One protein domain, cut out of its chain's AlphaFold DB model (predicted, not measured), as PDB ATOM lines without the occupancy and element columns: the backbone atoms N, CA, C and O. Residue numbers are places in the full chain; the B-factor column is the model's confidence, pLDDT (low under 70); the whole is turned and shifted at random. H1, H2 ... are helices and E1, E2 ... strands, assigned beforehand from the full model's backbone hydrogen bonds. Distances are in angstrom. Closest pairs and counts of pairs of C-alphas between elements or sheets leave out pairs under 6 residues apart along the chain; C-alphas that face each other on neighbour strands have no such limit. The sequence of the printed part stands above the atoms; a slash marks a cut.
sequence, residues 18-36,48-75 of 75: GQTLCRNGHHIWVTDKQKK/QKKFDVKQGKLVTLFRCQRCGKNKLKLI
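AT A GLANCE: This is residues 18 to 36 and 48 to 75 of the 75 residues of an uncharacterized protein of Cycloclasticus sp (UniProt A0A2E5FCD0). A narrow antiparallel sheet is built on one long strand, E3, with E4 along one side and short E1 and E2 near opposite ends of the other; the small helix H1 sits beyond the E1 end. The printed part has 47 residues, under half in named elements, ordered H1, E1, E2, E3, E4: mostly strand, loose, radius of gyration of the C-alphas 12.2 A, spans 36 by 19 by 13 A.

IN THESE COORDINATES: E3, residues 57 to 64, runs 22.4 A from C-alpha 57 at (-92.872, 28.758, 16.019). E4, residues 70 to 74, ends at C-alpha 74 (-93.184, 32.473, 21.353); E1 is residues 29 to 31, E2 50 to 52, H1 20 to 23.

HOW THE PARTS SIT: E2, E3 and E4 form a meander, each the antiparallel neighbour of the one before. Within hydrogen-bond range are N 50 and O 59, 2.8 A, N 60 and O 73, 2.8 A, and, between antiparallel E1 and E3, N 30 and O 63, 2.9 A. H1, too short for an O i to N i+4 pair, has its one O i to N i+3 pair within range and is not on the sheet.

THE WHOLE: Residues 37 to 47 are cut out; C-alphas 36 and 48 are 7.5 A apart. Confidence is low at residues 18 to 19, 32 to 36, 48 to 55 and 75.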
ATOM      1  N   GLY A  18     -78.300  51.726  37.514       65.38
ATOM      2  CA  GLY A  18     -79.477  51.240  36.780       65.38
ATOM      3  C   GLY A  18     -79.764  49.730  36.850       65.38
ATOM      4  O   GLY A  18     -80.772  49.297  36.293       65.38
ATOM      5  N   GLN A  19     -78.951  48.918  37.547       66.12
ATOM      6  CA  GLN A  19     -79.190  47.468  37.691       66.12
ATOM      7  C   GLN A  19     -80.074  47.072  38.883       66.12
ATOM      8  O   GLN A  19     -80.572  45.948  38.892       66.12
ATOM      9  N   THR A  20     -80.285  47.945  39.872       72.06
ATOM     10  CA  THR A  20     -81.042  47.622  41.100       72.06
ATOM     11  C   THR A  20     -82.477  47.188  40.796       72.06
ATOM     12  O   THR A  20     -82.891  46.105  41.199       72.06
ATOM     13  N   LEU A  21     -83.193  47.950  39.967       74.69
ATOM     14  CA  LEU A  21     -84.558  47.621  39.530       74.69
ATOM     15  C   LEU A  21     -84.625  46.305  38.738       74.69
ATOM     16  O   LEU A  21     -85.546  45.512  38.904       74.69
ATOM     17  N   CYS A  22     -83.618  46.036  37.907       75.00
ATOM     18  CA  CYS A  22     -83.558  44.814  37.108       75.00
ATOM     19  C   CYS A  22     -83.166  43.563  37.901       75.00
ATOM     20  O   CYS A  22     -83.354  42.456  37.395       75.00
ATOM     21  N   ARG A  23     -82.600  43.705  39.106       72.38
ATOM     22  CA  ARG A  23     -82.359  42.571  40.015       72.38
ATOM     23  C   ARG A  23     -83.647  42.090  40.670       72.38
ATOM     24  O   ARG A  23     -83.818  40.889  40.802       72.38
ATOM     25  N   ASN A  24     -84.571  43.008  40.936       76.50
ATOM     26  CA  ASN A  24     -85.877  42.715  41.532       76.50
ATOM     27  C   ASN A  24     -86.931  42.277  40.490       76.50
ATOM     28  O   ASN A  24     -88.109  42.194  40.802       76.50
ATOM     29  N   GLY A  25     -86.533  42.033  39.233       75.94
ATOM     30  CA  GLY A  25     -87.432  41.574  38.165       75.94
ATOM     31  C   GLY A  25     -88.114  42.678  37.343       75.94
ATOM     32  O   GLY A  25     -88.751  42.371  36.331       75.94
ATOM     33  N   HIS A  26     -87.924  43.959  37.679       79.62
ATOM     34  CA  HIS A  26     -88.481  45.086  36.922       79.62
ATOM     35  C   HIS A  26     -87.615  45.418  35.703       79.62
ATOM     36  O   HIS A  26     -86.672  46.221  35.737       79.62
ATOM     37  N   HIS A  27     -87.944  44.765  34.595       79.44
ATOM     38  CA  HIS A  27     -87.256  44.926  33.324       79.44
ATOM     39  C   HIS A  27     -88.057  45.799  32.357       79.44
ATOM     40  O   HIS A  27     -89.221  45.519  32.087       79.44
ATOM     41  N   ILE A  28     -87.390  46.802  31.778       79.75
ATOM     42  CA  ILE A  28     -87.882  47.502  30.586       79.75
ATOM     43  C   ILE A  28     -87.446  46.688  29.376       79.75
ATOM     44  O   ILE A  28     -86.246  46.606  29.101       79.75
ATOM     45  N   TRP A  29     -88.405  46.060  28.703       81.56
ATOM     46  CA  TRP A  29     -88.175  45.243  27.516       81.56
ATOM     47  C   TRP A  29     -88.272  46.093  26.259       81.56
ATOM     48  O   TRP A  29     -89.294  46.721  26.005       81.56
ATOM     49  N   VAL A  30     -87.210  46.074  25.463       78.81
ATOM     50  CA  VAL A  30     -87.153  46.698  24.141       78.81
ATOM     51  C   VAL A  30     -86.951  45.590  23.111       78.81
ATOM     52  O   VAL A  30     -86.261  44.603  23.370       78.81
ATOM     53  N   THR A  31     -87.588  45.703  21.948       72.50
ATOM     54  CA  THR A  31     -87.423  44.728  20.863       72.50
ATOM     55  C   THR A  31     -86.051  44.887  20.209       72.50
ATOM     56  O   THR A  31     -85.726  45.955  19.687       72.50
ATOM     57  N   ASP A  32     -85.260  43.814  20.194       64.38
ATOM     58  CA  ASP A  32     -83.931  43.801  19.576       64.38
ATOM     59  C   ASP A  32     -84.052  43.614  18.052       64.38
ATOM     60  O   ASP A  32     -84.350  42.523  17.567       64.38
ATOM     61  N   LYS A  33     -83.805  44.678  17.274       63.00
ATOM     62  CA  LYS A  33     -83.910  44.679  15.794       63.00
ATOM     63  C   LYS A  33     -82.640  44.198  15.064       63.00
ATOM     64  O   LYS A  33     -82.615  44.161  13.834       63.00
ATOM     65  N   GLN A  34     -81.568  43.887  15.796       55.81
ATOM     66  CA  GLN A  34     -80.205  43.801  15.247       55.81
ATOM     67  C   GLN A  34     -79.766  42.420  14.743       55.81
ATOM     68  O   GLN A  34     -78.667  42.308  14.213       55.81
ATOM     69  N   LYS A  35     -80.567  41.359  14.872       55.16
ATOM     70  CA  LYS A  35     -80.115  40.018  14.467       55.16
ATOM     71  C   LYS A  35     -80.802  39.554  13.180       55.16
ATOM     72  O   LYS A  35     -81.606  38.622  13.228       55.16
ATOM     73  N   LYS A  36     -80.433  40.182  12.056       44.44
ATOM     74  CA  LYS A  36     -80.581  39.597  10.713       44.44
ATOM     75  C   LYS A  36     -79.532  38.498  10.576       44.44
ATOM     76  O   LYS A  36     -78.372  38.723  10.904       44.44
ATOM     77  N   GLN A  48     -88.479  41.780  12.185       49.75
ATOM     78  CA  GLN A  48     -87.830  40.512  12.569       49.75
ATOM     79  C   GLN A  48     -88.533  39.785  13.737       49.75
ATOM     80  O   GLN A  48     -88.299  40.091  14.907       49.75
ATOM     81  N   LYS A  49     -89.346  38.775  13.405       55.22
ATOM     82  CA  LYS A  49     -89.640  37.587  14.228       55.22
ATOM     83  C   LYS A  49     -88.702  36.471  13.747       55.22
ATOM     84  O   LYS A  49     -88.576  36.276  12.543       55.22
ATOM     85  N   LYS A  50     -88.011  35.770  14.642       61.75
ATOM     86  CA  LYS A  50     -87.110  34.658  14.297       61.75
ATOM     87  C   LYS A  50     -87.855  33.338  14.406       61.75
ATOM     88  O   LYS A  50     -88.416  33.080  15.455       61.75
ATOM     89  N   PHE A  51     -87.860  32.505  13.377       61.34
ATOM     90  CA  PHE A  51     -88.482  31.180  13.442       61.34
ATOM     91  C   PHE A  51     -87.549  30.190  14.159       61.34
ATOM     92  O   PHE A  51     -86.393  30.050  13.762       61.34
ATOM     93  N   ASP A  52     -88.014  29.545  15.231       65.56
ATOM     94  CA  ASP A  52     -87.274  28.476  15.910       65.56
ATOM     95  C   ASP A  52     -87.614  27.133  15.259       65.56
ATOM     96  O   ASP A  52     -88.733  26.639  15.380       65.56
ATOM     97  N   VAL A  53     -86.633  26.547  14.566       67.44
ATOM     98  CA  VAL A  53     -86.766  25.299  13.795       67.44
ATOM     99  C   VAL A  53     -87.138  24.110  14.681       67.44
ATOM    100  O   VAL A  53     -87.853  23.221  14.234       67.44
ATOM    101  N   LYS A  54     -86.703  24.092  15.948       67.12
ATOM    102  CA  LYS A  54     -87.010  22.984  16.867       67.12
ATOM    103  C   LYS A  54     -88.425  23.071  17.424       67.12
ATOM    104  O   LYS A  54     -89.014  22.047  17.744       67.12
ATOM    105  N   GLN A  55     -88.950  24.286  17.565       60.72
ATOM    106  CA  GLN A  55     -90.274  24.528  18.144       60.72
ATOM    107  C   GLN A  55     -91.355  24.808  17.094       60.72
ATOM    108  O   GLN A  55     -92.529  24.874  17.446       60.72
ATOM    109  N   GLY A  56     -90.975  24.985  15.824       70.44
ATOM    110  CA  GLY A  56     -91.887  25.256  14.711       70.44
ATOM    111  C   GLY A  56     -92.642  26.584  14.830       70.44
ATOM    112  O   GLY A  56     -93.692  26.748  14.213       70.44
ATOM    113  N   LYS A  57     -92.155  27.526  15.650       71.25
ATOM    114  CA  LYS A  57     -92.872  28.758  16.019       71.25
ATOM    115  C   LYS A  57     -92.031  30.007  15.801       71.25
ATOM    116  O   LYS A  57     -90.802  29.995  15.885       71.25
ATOM    117  N   LEU A  58     -92.715  31.121  15.549       70.31
ATOM    118  CA  LEU A  58     -92.090  32.436  15.450       70.31
ATOM    119  C   LEU A  58     -91.796  32.986  16.846       70.31
ATOM    120  O   LEU A  58     -92.681  33.144  17.682       70.31
ATOM    121  N   VAL A  59     -90.541  33.342  17.069       74.12
ATOM    122  CA  VAL A  59     -90.018  33.862  18.325       74.12
ATOM    123  C   VAL A  59     -89.655  35.331  18.189       74.12
ATOM    124  O   VAL A  59     -88.998  35.768  17.243       74.12
ATOM    125  N   THR A  60     -90.044  36.114  19.184       73.00
ATOM    126  CA  THR A  60     -89.630  37.510  19.333       73.00
ATOM    127  C   THR A  60     -88.607  37.625  20.455       73.00
ATOM    128  O   THR A  60     -88.808  37.117  21.557       73.00
ATOM    129  N   LEU A  61     -87.476  38.267  20.152       73.62
ATOM    130  CA  LEU A  61     -86.416  38.555  21.113       73.62
ATOM    131  C   LEU A  61     -86.628  39.947  21.711       73.62
ATOM    132  O   LEU A  61     -86.641  40.953  21.000       73.62
ATOM    133  N   PHE A  62     -86.736  39.998  23.030       76.75
ATOM    134  CA  PHE A  62     -86.734  41.225  23.809       76.75
ATOM    135  C   PHE A  62     -85.426  41.335  24.574       76.75
ATOM    136  O   PHE A  62     -84.998  40.369  25.200       76.75
ATOM    137  N   ARG A  63     -84.821  42.517  24.585       78.06
ATOM    138  CA  ARG A  63     -83.642  42.826  25.385       78.06
ATOM    139  C   ARG A  63     -83.966  43.908  26.388       78.06
ATOM    140  O   ARG A  63     -84.665  44.876  26.094       78.06
ATOM    141  N   CYS A  64     -83.463  43.741  27.600       79.56
ATOM    142  CA  CYS A  64     -83.635  44.750  28.622       79.56
ATOM    143  C   CYS A  64     -82.657  45.908  28.392       79.56
ATOM    144  O   CYS A  64     -81.446  45.694  28.390       79.56
ATOM    145  N   GLN A  65     -83.164  47.136  28.274       74.81
ATOM    146  CA  GLN A  65     -82.337  48.327  28.024       74.81
ATOM    147  C   GLN A  65     -81.343  48.619  29.162       74.81
ATOM    148  O   GLN A  65     -80.268  49.158  28.927       74.81
ATOM    149  N   ARG A  66     -81.684  48.237  30.401       71.88
ATOM    150  CA  ARG A  66     -80.873  48.511  31.600       71.88
ATOM    151  C   ARG A  66     -79.806  47.451  31.872       71.88
ATOM    152  O   ARG A  66     -78.688  47.783  32.241       71.88
ATOM    153  N   CYS A  67     -80.155  46.168  31.742       72.19
ATOM    154  CA  CYS A  67     -79.270  45.062  32.134       72.19
ATOM    155  C   CYS A  67     -78.839  44.150  30.982       72.19
ATOM    156  O   CYS A  67     -78.051  43.237  31.204       72.19
ATOM    157  N   GLY A  68     -79.363  44.349  29.771       70.69
ATOM    158  CA  GLY A  68     -79.001  43.560  28.595       70.69
ATOM    159  C   GLY A  68     -79.476  42.105  28.608       70.69
ATOM    160  O   GLY A  68     -79.154  41.377  27.677       70.69
ATOM    161  N   LYS A  69     -80.238  41.668  29.623       79.25
ATOM    162  CA  LYS A  69     -80.858  40.334  29.635       79.25
ATOM    163  C   LYS A  69     -81.807  40.189  28.449       79.25
ATOM    164  O   LYS A  69     -82.500  41.149  28.120       79.25
ATOM    165  N   ASN A  70     -81.881  38.987  27.885       79.75
ATOM    166  CA  ASN A  70     -82.779  38.670  26.780       79.75
ATOM    167  C   ASN A  70     -83.957  37.817  27.266       79.75
ATOM    168  O   ASN A  70     -83.781  36.942  28.113       79.75
ATOM    169  N   LYS A  71     -85.144  38.053  26.712       78.75
ATOM    170  CA  LYS A  71     -86.329  37.207  26.846       78.75
ATOM    171  C   LYS A  71     -86.834  36.815  25.468       78.75
ATOM    172  O   LYS A  71     -86.892  37.644  24.563       78.75
ATOM    173  N   LEU A  72     -87.202  35.550  25.335       75.69
ATOM    174  CA  LEU A  72     -87.848  35.001  24.152       75.69
ATOM    175  C   LEU A  72     -89.350  34.935  24.425       75.69
ATOM    176  O   LEU A  72     -89.759  34.466  25.486       75.69
ATOM    177  N   LYS A  73     -90.165  35.408  23.483       74.12
ATOM    178  CA  LYS A  73     -91.614  35.200  23.496       74.12
ATOM    179  C   LYS A  73     -92.017  34.467  22.225       74.12
ATOM    180  O   LYS A  73     -91.793  34.981  21.125       74.12
ATOM    181  N   LEU A  74     -92.575  33.276  22.409       71.81
ATOM    182  CA  LEU A  74     -93.184  32.473  21.353       71.81
ATOM    183  C   LEU A  74     -94.538  33.079  20.980       71.81
ATOM    184  O   LEU A  74     -95.238  33.605  21.850       71.81
ATOM    185  N   ILE A  75     -94.860  33.031  19.692       66.38
ATOM    186  CA  ILE A  75     -96.188  33.327  19.149       66.38
ATOM    187  C   ILE A  75     -96.881  32.002  18.856       66.38
ATOM    188  O   ILE A  75     -96.187  31.083  18.359       66.38
TER     189      ILE A  75